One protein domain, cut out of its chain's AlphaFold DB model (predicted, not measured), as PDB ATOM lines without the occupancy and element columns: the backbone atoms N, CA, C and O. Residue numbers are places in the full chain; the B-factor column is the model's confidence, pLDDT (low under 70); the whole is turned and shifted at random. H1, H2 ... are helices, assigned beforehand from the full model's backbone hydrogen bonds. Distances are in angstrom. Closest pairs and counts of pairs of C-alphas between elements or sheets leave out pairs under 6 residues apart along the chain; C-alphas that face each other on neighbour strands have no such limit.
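What this domain is: This is residues 2 to 114 of the 231 residues of an uncharacterized protein of Coprinopsis cinerea (strain Okayama-7 / 130 / ATCC MYA-4618 / FGSC 9003) (UniProt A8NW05). What would one see first? H5 sits in the middle, with H6, the longest helix, and the short H2 each packing on it at a steep crossing. H1 lies at one end of the longest axis, and H3, H4 and the long loop of residues 39 to 65 lie toward the other. What is the make-up? The printed part has 113 residues with six named helices in the order H1 H2 H3 H4 H5 H6 and no named strand, and its class is all helix. How large is it? It is compact, with a radius of gyration of the C-alphas of 14.4 A and spans of 42 by 29 by 25 A.

How they stand to each other: What does the longest helix touch? H6, residues 94 to 113, touches H5, residues 76 to 89, with its residues 97 to 105 alone, at a steep tilt of 55 degrees, opposite ways; their closest C-alphas, of Ala 83 and Met 101, are 6.7 A apart. What else touches H5? H2, residues 15 to 21, touches it at a steep tilt of 65 degrees, opposite ways, with the C-alphas of Ala 18 and Ile 82 closest at 5.4 A. Where are the other helices? H3, residues 25 to 38, is close to H5 but not clearly touching, with the C-alphas of Trp 28 and Phe 81 closest at 7.1 A. H1, residues 3 to 10, is close to H6 but not clearly touching, with the C-alphas of Phe 9 and Ser 103 closest at 7.9 A. H4, residues 66 to 70, touches no helix and is apart from H5. How do the backbones run? In H1, H2, H3, H4, H5 and H6 every O i to N i+4 pair is within hydrogen-bond range.

Where its parts are: Where is H6? It runs 29.1 A from C-alpha 94 at (190.916, 168.638, 120.324) to C-alpha 113 at (163.725, 163.515, 111.424). How long are the others? H5 measures 20.1 A, H3 19.7 A, H1 10.6 A, H2 9.8 A and H4 6.0 A, from first to last C-alpha. Where does H1 begin? Its C-alpha 3 is at (174.202, 157.357, 100.499).

The domain as a whole: How far does it reach? The two C-alphas farthest apart, of Ser 4 and Gly 40, are 43.9 A apart. Which links are long? The link from H3 to H4 is long, with 27 residues; in it, residues 58 to 59 pair with residues 64 to 65, antiparallel. The other links are tight, and the printed part has no cut. Where is confidence low? The mean pLDDT of the printed part is 79.3, and it is under 70 in residues 3 to 10, 39 to 43, 51 to 55 and 111 to 114 of this model.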
ATOM      1  N   THR A   2     173.808 162.260 101.027       70.00
ATOM      2  CA  THR A   2     173.733 161.161 100.052       70.00
ATOM      3  C   THR A   2     174.113 159.822 100.699       70.00
ATOM      4  O   THR A   2     174.772 159.792 101.740       70.00
ATOM      5  N   ASP A   3     173.772 158.698 100.057       55.16
ATOM      6  CA  ASP A   3     174.202 157.357 100.499       55.16
ATOM      7  C   ASP A   3     175.734 157.249 100.635       55.16
ATOM      8  O   ASP A   3     176.249 156.598 101.545       55.16
ATOM      9  N   SER A   4     176.481 157.910  99.743       62.19
ATOM     10  CA  SER A   4     177.946 157.929  99.768       62.19
ATOM     11  C   SER A   4     178.506 158.734 100.945       62.19
ATOM     12  O   SER A   4     179.482 158.309 101.561       62.19
ATOM     13  N   GLU A   5     177.876 159.858 101.293       66.44
ATOM     14  CA  GLU A   5     178.236 160.659 102.466       66.44
ATOM     15  C   GLU A   5     177.963 159.900 103.766       66.44
ATOM     16  O   GLU A   5     178.790 159.928 104.678       66.44
ATOM     17  N   LEU A   6     176.847 159.168 103.833       61.50
ATOM     18  CA  LEU A   6     176.531 158.326 104.978       61.50
ATOM     19  C   LEU A   6     177.547 157.188 105.136       61.50
ATOM     20  O   LEU A   6     178.031 156.963 106.243       61.50
ATOM     21  N   LEU A   7     177.921 156.502 104.050       62.53
ATOM     22  CA  LEU A   7     178.948 155.457 104.117       62.53
ATOM     23  C   LEU A   7     180.288 155.995 104.601       62.53
ATOM     24  O   LEU A   7     180.949 155.380 105.437       62.53
ATOM     25  N   ALA A   8     180.696 157.140 104.055       69.25
ATOM     26  CA  ALA A   8     181.929 157.797 104.452       69.25
ATOM     27  C   ALA A   8     181.884 158.198 105.932       69.25
ATOM     28  O   ALA A   8     182.894 158.084 106.623       69.25
ATOM     29  N   PHE A   9     180.717 158.623 106.426       69.75
ATOM     30  CA  PHE A   9     180.517 158.945 107.830       69.75
ATOM     31  C   PHE A   9     180.620 157.706 108.725       69.75
ATOM     32  O   PHE A   9     181.433 157.719 109.641       69.75
ATOM     33  N   VAL A  10     179.887 156.626 108.436       67.50
ATOM     34  CA  VAL A  10     179.884 155.388 109.248       67.50
ATOM     35  C   VAL A  10     181.280 154.765 109.362       67.50
ATOM     36  O   VAL A  10     181.604 154.154 110.376       67.50
ATOM     37  N   ARG A  11     182.139 154.967 108.357       72.44
ATOM     38  CA  ARG A  11     183.537 154.507 108.363       72.44
ATOM     39  C   ARG A  11     184.490 155.390 109.173       72.44
ATOM     40  O   ARG A  11     185.654 155.022 109.328       72.44
ATOM     41  N   LYS A  12     184.057 156.555 109.667       73.50
ATOM     42  CA  LYS A  12     184.927 157.414 110.478       73.50
ATOM     43  C   LYS A  12     185.244 156.725 111.813       73.50
ATOM     44  O   LYS A  12     184.334 156.207 112.467       73.50
ATOM     45  N   PRO A  13     186.508 156.775 112.267       73.56
ATOM     46  CA  PRO A  13     186.853 156.320 113.608       73.56
ATOM     47  C   PRO A  13     186.011 157.084 114.637       73.56
ATOM     48  O   PRO A  13     185.812 158.289 114.506       73.56
ATOM     49  N   GLY A  14     185.484 156.369 115.630       76.94
ATOM     50  CA  GLY A  14     184.659 156.938 116.699       76.94
ATOM     51  C   GLY A  14     183.148 156.873 116.484       76.94
ATOM     52  O   GLY A  14     182.436 156.908 117.481       76.94
ATOM     53  N   VAL A  15     182.626 156.702 115.255       77.88
ATOM     54  CA  VAL A  15     181.157 156.601 115.047       77.88
ATOM     55  C   VAL A  15     180.586 155.439 115.835       77.88
ATOM     56  O   VAL A  15     179.562 155.567 116.496       77.88
ATOM     57  N   PHE A  16     181.288 154.316 115.805       71.88
ATOM     58  CA  PHE A  16     180.847 153.131 116.504       71.88
ATOM     59  C   PHE A  16     180.887 153.302 118.028       71.88
ATOM     60  O   PHE A  16     179.888 153.052 118.692       71.88
ATOM     61  N   THR A  17     181.979 153.846 118.569       79.75
ATOM     62  CA  THR A  17     182.065 154.196 119.993       79.75
ATOM     63  C   THR A  17     180.962 155.166 120.411       79.75
ATOM     64  O   THR A  17     180.423 155.048 121.508       79.75
ATOM     65  N   ALA A  18     180.598 156.108 119.541       81.88
ATOM     66  CA  ALA A  18     179.524 157.045 119.817       81.88
ATOM     67  C   ALA A  18     178.151 156.354 119.877       81.88
ATOM     68  O   ALA A  18     177.379 156.601 120.800       81.88
ATOM     69  N   LEU A  19     177.872 155.431 118.950       79.94
ATOM     70  CA  LEU A  19     176.650 154.620 118.966       79.94
ATOM     71  C   LEU A  19     176.584 153.674 120.174       79.94
ATOM     72  O   LEU A  19     175.515 153.508 120.760       79.94
ATOM     73  N   GLU A  20     177.706 153.067 120.566       79.75
ATOM     74  CA  GLU A  20     177.791 152.284 121.804       79.75
ATOM     75  C   GLU A  20     177.475 153.150 123.022       79.75
ATOM     76  O   GLU A  20     176.693 152.746 123.879       79.75
ATOM     77  N   ALA A  21     178.042 154.359 123.078       84.38
ATOM     78  CA  ALA A  21     177.800 155.290 124.168       84.38
ATOM     79  C   ALA A  21     176.307 155.639 124.297       84.38
ATOM     80  O   ALA A  21     175.800 155.662 125.410       84.38
ATOM     81  N   GLU A  22     175.559 155.799 123.200       83.94
ATOM     82  CA  GLU A  22     174.099 156.022 123.252       83.94
ATOM     83  C   GLU A  22     173.287 154.878 123.883       83.94
ATOM     84  O   GLU A  22     172.119 155.067 124.227       83.94
ATOM     85  N   HIS A  23     173.877 153.693 124.029       81.75
ATOM     86  CA  HIS A  23     173.230 152.523 124.622       81.75
ATOM     87  C   HIS A  23     173.866 152.109 125.959       81.75
ATOM     88  O   HIS A  23     173.307 151.276 126.678       81.75
ATOM     89  N   ASP A  24     174.994 152.716 126.337       84.19
ATOM     90  CA  ASP A  24     175.750 152.424 127.553       84.19
ATOM     91  C   ASP A  24     175.128 153.097 128.785       84.19
ATOM     92  O   ASP A  24     175.684 154.013 129.393       84.19
ATOM     93  N   ARG A  25     173.932 152.634 129.170       86.06
ATOM     94  CA  ARG A  25     173.236 153.138 130.365       86.06
ATOM     95  C   ARG A  25     174.048 152.985 131.658       86.06
ATOM     96  O   ARG A  25     174.005 153.911 132.469       86.06
ATOM     97  N   PRO A  26     174.763 151.871 131.908       87.19
ATOM     98  CA  PRO A  26     175.618 151.763 133.088       87.19
ATOM     99  C   PRO A  26     176.750 152.797 133.084       87.19
ATOM    100  O   PRO A  26     176.950 153.474 134.091       87.19
ATOM    101  N   GLY A  27     177.443 152.969 131.952       88.81
ATOM    102  CA  GLY A  27     178.488 153.980 131.797       88.81
ATOM    103  C   GLY A  27     177.954 155.397 131.990       88.81
ATOM    104  O   GLY A  27     178.559 156.183 132.716       88.81
ATOM    105  N   TRP A  28     176.777 155.688 131.428       90.38
ATOM    106  CA  TRP A  28     176.074 156.955 131.626       90.38
ATOM    107  C   TRP A  28     175.777 157.225 133.099       90.38
ATOM    108  O   TRP A  28     176.080 158.308 133.583       90.38
ATOM    109  N   ARG A  29     175.215 156.257 133.833       88.88
ATOM    110  CA  ARG A  29     174.876 156.429 135.257       88.88
ATOM    111  C   ARG A  29     176.089 156.779 136.102       88.88
ATOM    112  O   ARG A  29     175.997 157.671 136.945       88.88
ATOM    113  N   ASN A  30     177.202 156.091 135.869       89.19
ATOM    114  CA  ASN A  30     178.446 156.356 136.583       89.19
ATOM    115  C   ASN A  30     178.954 157.763 136.251       89.19
ATOM    116  O   ASN A  30     179.137 158.575 137.151       89.19
ATOM    117  N   TRP A  31     179.053 158.088 134.959       91.25
ATOM    118  CA  TRP A  31     179.511 159.399 134.501       91.25
ATOM    119  C   TRP A  31     178.621 160.550 134.987       91.25
ATOM    120  O   TRP A  31     179.123 161.562 135.463       91.25
ATOM    121  N   ALA A  32     177.298 160.393 134.923       86.81
ATOM    122  CA  ALA A  32     176.336 161.384 135.392       86.81
ATOM    123  C   ALA A  32     176.430 161.596 136.909       86.81
ATOM    124  O   ALA A  32     176.315 162.727 137.377       86.81
ATOM    125  N   SER A  33     176.667 160.524 137.670       86.12
ATOM    126  CA  SER A  33     176.882 160.606 139.119       86.12
ATOM    127  C   SER A  33     178.166 161.369 139.442       86.12
ATOM    128  O   SER A  33     178.140 162.268 140.278       86.12
ATOM    129  N   ASP A  34     179.260 161.079 138.735       86.44
ATOM    130  CA  ASP A  34     180.526 161.802 138.887       86.44
ATOM    131  C   ASP A  34     180.368 163.285 138.524       86.44
ATOM    132  O   ASP A  34     180.861 164.170 139.224       86.44
ATOM    133  N   LEU A  35     179.618 163.580 137.462       83.50
ATOM    134  CA  LEU A  35     179.367 164.946 137.018       83.50
ATOM    135  C   LEU A  35     178.518 165.735 138.022       83.50
ATOM    136  O   LEU A  35     178.804 166.903 138.269       83.50
ATOM    137  N   LEU A  36     177.531 165.094 138.655       81.44
ATOM    138  CA  LEU A  36     176.748 165.680 139.751       81.44
ATOM    139  C   LEU A  36     177.600 166.001 140.989       81.44
ATOM    140  O   LEU A  36     177.260 166.920 141.735       81.44
ATOM    141  N   LEU A  37     178.690 165.259 141.213       80.56
ATOM    142  CA  LEU A  37     179.629 165.504 142.312       80.56
ATOM    143  C   LEU A  37     180.636 166.618 141.987       80.56
ATOM    144  O   LEU A  37     181.028 167.364 142.884       80.56
ATOM    145  N   LEU A  38     181.061 166.725 140.725       72.69
ATOM    146  CA  LEU A  38     182.085 167.673 140.272       72.69
ATOM    147  C   LEU A  38     181.520 169.048 139.907       72.69
ATOM    148  O   LEU A  38     182.145 170.075 140.177       72.69
ATOM    149  N   VAL A  39     180.352 169.078 139.270       62.41
ATOM    150  CA  VAL A  39     179.785 170.278 138.664       62.41
ATOM    151  C   VAL A  39     178.655 170.783 139.551       62.41
ATOM    152  O   VAL A  39     177.494 170.392 139.435       62.41
ATOM    153  N   GLY A  40     178.992 171.688 140.464       56.00
ATOM    154  CA  GLY A  40     177.988 172.466 141.178       56.00
ATOM    155  C   GLY A  40     177.163 173.309 140.198       56.00
ATOM    156  O   GLY A  40     177.583 174.395 139.825       56.00
ATOM    157  N   ARG A  41     175.969 172.833 139.821       55.53
ATOM    158  CA  ARG A  41     174.897 173.586 139.130       55.53
ATOM    159  C   ARG A  41     175.253 174.293 137.807       55.53
ATOM    160  O   ARG A  41     174.588 175.280 137.480       55.53
ATOM    161  N   GLU A  42     176.213 173.837 137.005       60.72
ATOM    162  CA  GLU A  42     176.224 174.302 135.607       60.72
ATOM    163  C   GLU A  42     175.034 173.663 134.897       60.72
ATOM    164  O   GLU A  42     175.011 172.458 134.657       60.72
ATOM    165  N   GLY A  43     173.996 174.470 134.675       66.62
ATOM    166  CA  GLY A  43     172.755 174.042 134.054       66.62
ATOM    167  C   GLY A  43     172.975 173.561 132.625       66.62
ATOM    168  O   GLY A  43     173.864 174.028 131.914       66.62
ATOM    169  N   CYS A  44     172.126 172.639 132.187       72.31
ATOM    170  CA  CYS A  44     172.077 172.198 130.803       72.31
ATOM    171  C   CYS A  44     171.865 173.417 129.885       72.31
ATOM    172  O   CYS A  44     170.790 174.013 129.883       72.31
ATOM    173  N   GLY A  45     172.876 173.795 129.095       71.81
ATOM    174  CA  GLY A  45     172.841 174.957 128.189       71.81
ATOM    175  C   GLY A  45     171.879 174.829 126.996       71.81
ATOM    176  O   GLY A  45     172.023 175.544 126.006       71.81
ATOM    177  N   SER A  46     170.931 173.891 127.047       76.12
ATOM    178  CA  SER A  46     169.907 173.708 126.022       76.12
ATOM    179  C   SER A  46     168.816 174.771 126.137       76.12
ATOM    180  O   SER A  46     168.407 175.156 127.230       76.12
ATOM    181  N   HIS A  47     168.269 175.197 124.999       77.06
ATOM    182  CA  HIS A  47     167.109 176.089 124.952       77.06
ATOM    183  C   HIS A  47     165.865 175.461 125.599       77.06
ATOM    184  O   HIS A  47     165.048 176.189 126.148       77.06
ATOM    185  N   ALA A  48     165.751 174.127 125.609       72.38
ATOM    186  CA  ALA A  48     164.686 173.412 126.318       72.38
ATOM    187  C   ALA A  48     164.769 173.553 127.845       72.38
ATOM    188  O   ALA A  48     163.797 173.296 128.548       72.38
ATOM    189  N   CYS A  49     165.930 173.963 128.348       73.44
ATOM    190  CA  CYS A  49     166.160 174.275 129.748       73.44
ATOM    191  C   CYS A  49     165.989 175.768 130.044       73.44
ATOM    192  O   CYS A  49     166.073 176.172 131.197       73.44
ATOM    193  N   SER A  50     165.750 176.603 129.030       73.75
ATOM    194  CA  SER A  50     165.473 178.029 129.205       73.75
ATOM    195  C   SER A  50     163.973 178.235 129.459       73.75
ATOM    196  O   SER A  50     163.165 177.649 128.738       73.75
ATOM    197  N   PRO A  51     163.559 179.048 130.452       61.16
ATOM    198  CA  PRO A  51     164.359 180.035 131.192       61.16
ATOM    199  C   PRO A  51     165.043 179.530 132.477       61.16
ATOM    200  O   PRO A  51     165.908 180.225 133.009       61.16
ATOM    201  N   ASN A  52     164.721 178.335 132.973       62.88
ATOM    202  CA  ASN A  52     165.257 177.825 134.238       62.88
ATOM    203  C   ASN A  52     166.377 176.802 134.014       62.88
ATOM    204  O   ASN A  52     166.217 175.618 134.309       62.88
ATOM    205  N   ALA A  53     167.543 177.250 133.540       60.88
ATOM    206  CA  ALA A  53     168.680 176.356 133.280       60.88
ATOM    207  C   ALA A  53     169.086 175.527 134.522       60.88
ATOM    208  O   ALA A  53     169.614 174.423 134.394       60.88
ATOM    209  N   TYR A  54     168.779 176.035 135.721       60.09
ATOM    210  CA  TYR A  54     168.997 175.381 137.013       60.09
ATOM    211  C   TYR A  54     168.037 174.220 137.325       60.09
ATOM    212  O   TYR A  54     168.353 173.400 138.187       60.09
ATOM    213  N   ASP A  55     166.897 174.128 136.634       63.75
ATOM    214  CA  ASP A  55     165.924 173.041 136.803       63.75
ATOM    215  C   ASP A  55     166.227 171.842 135.893       63.75
ATOM    216  O   ASP A  55     165.674 170.758 136.081       63.75
ATOM    217  N   CYS A  56     167.159 171.985 134.944       73.81
ATOM    218  CA  CYS A  56     167.594 170.875 134.107       73.81
ATOM    219  C   CYS A  56     168.559 169.949 134.842       73.81
ATOM    220  O   CYS A  56     169.778 170.005 134.681       73.81
ATOM    221  N   ARG A  57     167.976 169.051 135.632       80.19
ATOM    222  CA  ARG A  57     168.692 167.972 136.304       80.19
ATOM    223  C   ARG A  57     169.040 166.886 135.300       80.19
ATOM    224  O   ARG A  57     168.166 166.372 134.599       80.19
ATOM    225  N   ILE A  58     170.324 166.541 135.231       85.06
ATOM    226  CA  ILE A  58     170.757 165.312 134.573       85.06
ATOM    227  C   ILE A  58     170.053 164.137 135.256       85.06
ATOM    228  O   ILE A  58     170.010 164.055 136.485       85.06
ATOM    229  N   SER A  59     169.459 163.255 134.464       82.88
ATOM    230  CA  SER A  59     168.812 162.059 134.984       82.88
ATOM    231  C   SER A  59     169.745 160.868 134.765       82.88
ATOM    232  O   SER A  59     170.222 160.659 133.652       82.88
ATOM    233  N   PRO A  60     170.039 160.057 135.790       80.69
ATOM    234  CA  PRO A  60     170.801 158.823 135.603       80.69
ATOM    235  C   PRO A  60     170.033 157.780 134.777       80.69
ATOM    236  O   PRO A  60     170.629 156.869 134.205       80.69
ATOM    237  N   ASP A  61     168.705 157.888 134.714       78.69
ATOM    238  CA  ASP A  61     167.844 156.888 134.078       78.69
ATOM    239  C   ASP A  61     167.468 157.228 132.642       78.69
ATOM    240  O   ASP A  61     167.146 156.337 131.848       78.69
ATOM    241  N   THR A  62     167.565 158.504 132.280       79.62
ATOM    242  CA  THR A  62     167.411 158.966 130.905       79.62
ATOM    243  C   THR A  62     168.733 159.546 130.444       79.62
ATOM    244  O   THR A  62     169.307 160.352 131.156       79.62
ATOM    245  N   MET A  63     169.226 159.170 129.265       82.75
ATOM    246  CA  MET A  63     170.494 159.677 128.726       82.75
ATOM    247  C   MET A  63     170.403 161.160 128.314       82.75
ATOM    248  O   MET A  63     170.389 161.507 127.136       82.75
ATOM    249  N   GLY A  64     170.270 162.038 129.302       87.00
ATOM    250  CA  GLY A  64     170.057 163.470 129.180       87.00
ATOM    251  C   GLY A  64     169.415 164.063 130.437       87.00
ATOM    252  O   GLY A  64     169.192 163.378 131.436       87.00
ATOM    253  N   CYS A  65     169.112 165.358 130.397       86.88
ATOM    254  CA  CYS A  65     168.259 165.985 131.403       86.88
ATOM    255  C   CYS A  65     166.778 165.824 131.041       86.88
ATOM    256  O   CYS A  65     166.428 165.708 129.862       86.88
ATOM    257  N   GLU A  66     165.911 165.862 132.051       82.94
ATOM    258  CA  GLU A  66     164.471 165.612 131.893       82.94
ATOM    259  C   GLU A  66     163.821 166.512 130.834       82.94
ATOM    260  O   GLU A  66     163.103 166.017 129.968       82.94
ATOM    261  N   ALA A  67     164.126 167.816 130.829       83.25
ATOM    262  CA  ALA A  67     163.519 168.751 129.880       83.25
ATOM    263  C   ALA A  67     163.944 168.484 128.428       83.25
ATOM    264  O   ALA A  67     163.125 168.586 127.513       83.25
ATOM    265  N   CYS A  68     165.207 168.105 128.200       85.00
ATOM    266  CA  CYS A  68     165.674 167.762 126.856       85.00
ATOM    267  C   CYS A  68     165.039 166.464 126.361       85.00
ATOM    268  O   CYS A  68     164.652 166.372 125.203       85.00
ATOM    269  N   VAL A  69     164.887 165.476 127.245       82.06
ATOM    270  CA  VAL A  69     164.230 164.208 126.908       82.06
ATOM    271  C   VAL A  69     162.750 164.436 126.605       82.06
ATOM    272  O   VAL A  69     162.259 163.947 125.592       82.06
ATOM    273  N   ALA A  70     162.056 165.227 127.427       79.00
ATOM    274  CA  ALA A  70     160.636 165.527 127.253       79.00
ATOM    275  C   ALA A  70     160.343 166.307 125.962       79.00
ATOM    276  O   ALA A  70     159.343 166.053 125.299       79.00
ATOM    277  N   SER A  71     161.221 167.239 125.591       79.69
ATOM    278  CA  SER A  71     161.080 168.033 124.362       79.69
ATOM    279  C   SER A  71     161.745 167.401 123.137       79.69
ATOM    280  O   SER A  71     161.697 167.990 122.061       79.69
ATOM    281  N   LEU A  72     162.363 166.221 123.283       76.56
ATOM    282  CA  LEU A  72     163.150 165.557 122.235       76.56
ATOM    283  C   LEU A  72     164.245 166.463 121.644       76.56
ATOM    284  O   LEU A  72     164.589 166.373 120.466       76.56
ATOM    285  N   THR A  73     164.806 167.345 122.467       81.00
ATOM    286  CA  THR A  73     165.829 168.309 122.059       81.00
ATOM    287  C   THR A  73     167.234 167.835 122.414       81.00
ATOM    288  O   THR A  73     167.459 166.888 123.176       81.00
ATOM    289  N   ARG A  74     168.225 168.513 121.830       82.94
ATOM    290  CA  ARG A  74     169.642 168.289 122.111       82.94
ATOM    291  C   ARG A  74     169.930 168.484 123.603       82.94
ATOM    292  O   ARG A  74     169.716 169.568 124.141       82.94
ATOM    293  N   CYS A  75     170.516 167.461 124.228       86.62
ATOM    294  CA  CYS A  75     171.058 167.538 125.580       86.62
ATOM    295  C   CYS A  75     172.598 167.600 125.541       86.62
ATOM    296  O   CYS A  75     173.217 166.591 125.199       86.62
ATOM    297  N   PRO A  76     173.231 168.731 125.912       87.62
ATOM    298  CA  PRO A  76     174.683 168.867 126.031       87.62
ATOM    299  C   PRO A  76     175.351 167.740 126.825       87.62
ATOM    300  O   PRO A  76     176.301 167.155 126.325       87.62
ATOM    301  N   TYR A  77     174.786 167.326 127.965       88.44
ATOM    302  CA  TYR A  77     175.367 166.236 128.761       88.44
ATOM    303  C   TYR A  77     175.492 164.916 127.992       88.44
ATOM    304  O   TYR A  77     176.470 164.198 128.160       88.44
ATOM    305  N   LEU A  78     174.519 164.592 127.133       88.56
ATOM    306  CA  LEU A  78     174.603 163.390 126.305       88.56
ATOM    307  C   LEU A  78     175.754 163.511 125.302       88.56
ATOM    308  O   LEU A  78     176.521 162.572 125.122       88.56
ATOM    309  N   ILE A  79     175.884 164.675 124.668       89.81
ATOM    310  CA  ILE A  79     176.955 164.942 123.707       89.81
ATOM    311  C   ILE A  79     178.325 164.871 124.391       89.81
ATOM    312  O   ILE A  79     179.231 164.246 123.846       89.81
ATOM    313  N   ASP A  80     178.461 165.427 125.592       90.62
ATOM    314  CA  ASP A  80     179.707 165.392 126.361       90.62
ATOM    315  C   ASP A  80     180.077 163.969 126.787       90.62
ATOM    316  O   ASP A  80     181.232 163.562 126.648       90.62
ATOM    317  N   PHE A  81     179.095 163.177 127.230       91.94
ATOM    318  CA  PHE A  81     179.304 161.765 127.545       91.94
ATOM    319  C   PHE A  81     179.791 160.980 126.323       91.94
ATOM    320  O   PHE A  81     180.791 160.263 126.395       91.94
ATOM    321  N   ILE A  82     179.129 161.151 125.177       91.06
ATOM    322  CA  ILE A  82     179.519 160.504 123.921       91.06
ATOM    323  C   ILE A  82     180.931 160.940 123.512       91.06
ATOM    324  O   ILE A  82     181.767 160.096 123.186       91.06
ATOM    325  N   ALA A  83     181.233 162.239 123.580       90.56
ATOM    326  CA  ALA A  83     182.551 162.774 123.256       90.56
ATOM    327  C   ALA A  83     183.645 162.196 124.163       90.56
ATOM    328  O   ALA A  83     184.730 161.868 123.679       90.56
ATOM    329  N   GLN A  84     183.361 162.039 125.459       92.31
ATOM    330  CA  GLN A  84     184.277 161.421 126.411       92.31
ATOM    331  C   GLN A  84     184.527 159.950 126.056       92.31
ATOM    332  O   GLN A  84     185.680 159.541 125.944       92.31
ATOM    333  N   ARG A  85     183.479 159.171 125.759       91.50
ATOM    334  CA  ARG A  85     183.628 157.762 125.352       91.50
ATOM    335  C   ARG A  85     184.444 157.623 124.070       91.50
ATOM    336  O   ARG A  85     185.348 156.791 124.016       91.50
ATOM    337  N   VAL A  86     184.171 158.460 123.068       87.31
ATOM    338  CA  VAL A  86     184.929 158.498 121.808       87.31
ATOM    339  C   VAL A  86     186.392 158.832 122.066       87.31
ATOM    340  O   VAL A  86     187.269 158.162 121.528       87.31
ATOM    341  N   ARG A  87     186.671 159.824 122.913       91.12
ATOM    342  CA  ARG A  87     188.039 160.182 123.302       91.12
ATOM    343  C   ARG A  87     188.765 159.018 123.977       91.12
ATOM    344  O   ARG A  87     189.919 158.774 123.660       91.12
ATOM    345  N   ASP A  88     188.087 158.286 124.855       87.88
ATOM    346  CA  ASP A  88     188.700 157.201 125.631       87.88
ATOM    347  C   ASP A  88     189.025 155.954 124.790       87.88
ATOM    348  O   ASP A  88     189.897 155.173 125.163       87.88
ATOM    349  N   HIS A  89     188.349 155.759 123.652       84.38
ATOM    350  CA  HIS A  89     188.494 154.551 122.819       84.38
ATOM    351  C   HIS A  89     189.062 154.839 121.425       84.38
ATOM    352  O   HIS A  89     189.147 153.937 120.592       84.38
ATOM    353  N   THR A  90     189.445 156.085 121.142       83.75
ATOM    354  CA  THR A  90     190.015 156.477 119.849       83.75
ATOM    355  C   THR A  90     191.185 157.438 120.027       83.75
ATOM    356  O   THR A  90     191.430 157.965 121.104       83.75
ATOM    357  N   ALA A  91     191.909 157.712 118.941       86.88
ATOM    358  CA  ALA A  91     192.958 158.732 118.925       86.88
ATOM    359  C   ALA A  91     192.422 160.166 118.692       86.88
ATOM    360  O   ALA A  91     193.207 161.093 118.479       86.88
ATOM    361  N   LEU A  92     191.097 160.370 118.668       82.75
ATOM    362  CA  LEU A  92     190.497 161.675 118.381       82.75
ATOM    363  C   LEU A  92     190.630 162.622 119.577       82.75
ATOM    364  O   LEU A  92     190.200 162.318 120.687       82.75
ATOM    365  N   THR A  93     191.181 163.813 119.341       91.56
ATOM    366  CA  THR A  93     191.411 164.828 120.379       91.56
ATOM    367  C   THR A  93     191.251 166.243 119.818       91.56
ATOM    368  O   THR A  93     191.324 166.471 118.609       91.56
ATOM    369  N   GLY A  94     191.006 167.222 120.696       93.06
ATOM    370  CA  GLY A  94     190.916 168.638 120.324       93.06
ATOM    371  C   GLY A  94     189.973 168.892 119.141       93.06
ATOM    372  O   GLY A  94     188.796 168.538 119.179       93.06
ATOM    373  N   ARG A  95     190.502 169.486 118.061       92.06
ATOM    374  CA  ARG A  95     189.708 169.848 116.874       92.06
ATOM    375  C   ARG A  95     189.168 168.642 116.101       92.06
ATOM    376  O   ARG A  95     188.097 168.759 115.515       92.06
ATOM    377  N   SER A  96     189.878 167.508 116.073       88.50
ATOM    378  CA  SER A  96     189.404 166.326 115.335       88.50
ATOM    379  C   SER A  96     188.231 165.659 116.048       88.50
ATOM    380  O   SER A  96     187.271 165.268 115.388       88.50
ATOM    381  N   LEU A  97     188.262 165.622 117.386       89.38
ATOM    382  CA  LEU A  97     187.125 165.193 118.199       89.38
ATOM    383  C   LEU A  97     185.930 166.134 118.015       89.38
ATOM    384  O   LEU A  97     184.827 165.655 117.783       89.38
ATOM    385  N   GLN A  98     186.139 167.454 118.038       89.06
ATOM    386  CA  GLN A  98     185.045 168.409 117.827       89.06
ATOM    387  C   GLN A  98     184.398 168.244 116.444       89.06
ATOM    388  O   GLN A  98     183.187 168.081 116.351       89.06
ATOM    389  N   ALA A  99     185.198 168.197 115.375       83.69
ATOM    390  CA  ALA A  99     184.684 168.014 114.016       83.69
ATOM    391  C   ALA A  99     183.947 166.673 113.839       83.69
ATOM    392  O   ALA A  99     182.980 166.572 113.073       83.69
ATOM    393  N   PHE A 100     184.406 165.633 114.542       88.50
ATOM    394  CA  PHE A 100     183.702 164.363 114.631       88.50
ATOM    395  C   PHE A 100     182.344 164.531 115.325       88.50
ATOM    396  O   PHE A 100     181.335 164.136 114.743       88.50
ATOM    397  N   MET A 101     182.303 165.155 116.506       90.88
ATOM    398  CA  MET A 101     181.071 165.354 117.274       90.88
ATOM    399  C   MET A 101     180.053 166.212 116.519       90.88
ATOM    400  O   MET A 101     178.884 165.847 116.480       90.88
ATOM    401  N   ASP A 102     180.491 167.267 115.828       86.44
ATOM    402  CA  ASP A 102     179.620 168.099 114.986       86.44
ATOM    403  C   ASP A 102     179.000 167.282 113.836       86.44
ATOM    404  O   ASP A 102     177.817 167.422 113.509       86.44
ATOM    405  N   SER A 103     179.796 166.399 113.216       83.44
ATOM    406  CA  SER A 103     179.318 165.500 112.157       83.44
ATOM    407  C   SER A 103     178.328 164.469 112.707       83.44
ATOM    408  O   SER A 103     177.291 164.219 112.095       83.44
ATOM    409  N   TYR A 104     178.655 163.877 113.856       84.00
ATOM    410  CA  TYR A 104     177.847 162.866 114.525       84.00
ATOM    411  C   TYR A 104     176.511 163.419 114.996       84.00
ATOM    412  O   TYR A 104     175.473 162.801 114.784       84.00
ATOM    413  N   GLU A 105     176.509 164.620 115.557       83.81
ATOM    414  CA  GLU A 105     175.285 165.266 115.993       83.81
ATOM    415  C   GLU A 105     174.370 165.609 114.817       83.81
ATOM    416  O   GLU A 105     173.174 165.322 114.864       83.81
ATOM    417  N   ARG A 106     174.926 166.161 113.729       81.25
ATOM    418  CA  ARG A 106     174.153 166.416 112.507       81.25
ATOM    419  C   ARG A 106     173.514 165.131 111.987       81.25
ATOM    420  O   ARG A 106     172.347 165.136 111.609       81.25
ATOM    421  N   TRP A 107     174.271 164.037 111.987       82.12
ATOM    422  CA  TRP A 107     173.762 162.726 111.604       82.12
ATOM    423  C   TRP A 107     172.630 162.257 112.531       82.12
ATOM    424  O   TRP A 107     171.580 161.832 112.055       82.12
ATOM    425  N   ARG A 108     172.809 162.390 113.848       78.38
ATOM    426  CA  ARG A 108     171.827 161.992 114.861       78.38
ATOM    427  C   ARG A 108     170.505 162.751 114.718       78.38
ATOM    428  O   ARG A 108     169.446 162.144 114.830       78.38
ATOM    429  N   LEU A 109     170.557 164.055 114.446       77.06
ATOM    430  CA  LEU A 109     169.362 164.876 114.213       77.06
ATOM    431  C   LEU A 109     168.618 164.453 112.941       77.06
ATOM    432  O   LEU A 109     167.412 164.231 112.996       77.06
ATOM    433  N   LEU A 110     169.340 164.230 111.838       70.88
ATOM    434  CA  LEU A 110     168.750 163.692 110.603       70.88
ATOM    435  C   LEU A 110     168.091 162.327 110.834       70.88
ATOM    436  O   LEU A 110     167.053 162.026 110.254       70.88
ATOM    437  N   ALA A 111     168.679 161.492 111.691       67.69
ATOM    438  CA  ALA A 111     168.104 160.203 112.042       67.69
ATOM    439  C   ALA A 111     166.750 160.377 112.768       67.69
ATOM    440  O   ALA A 111     165.791 159.678 112.449       67.69
ATOM    441  N   ILE A 112     166.631 161.341 113.688       67.94
ATOM    442  CA  ILE A 112     165.366 161.645 114.386       67.94
ATOM    443  C   ILE A 112     164.286 162.132 113.404       67.94
ATOM    444  O   ILE A 112     163.137 161.703 113.505       67.94
ATOM    445  N   GLU A 113     164.649 162.982 112.440       66.44
ATOM    446  CA  GLU A 113     163.725 163.515 111.424       66.44
ATOM    447  C   GLU A 113     163.257 162.452 110.415       66.44
ATOM    448  O   GLU A 113     162.161 162.552 109.861       66.44
ATOM    449  N   HIS A 114     164.053 161.400 110.205       65.25
ATOM    450  CA  HIS A 114     163.787 160.342 109.232       65.25
ATOM    451  C   HIS A 114     163.759 158.953 109.896       65.25
ATOM    452  O   HIS A 114     164.723 158.195 109.763       65.25
TER     453      HIS A 114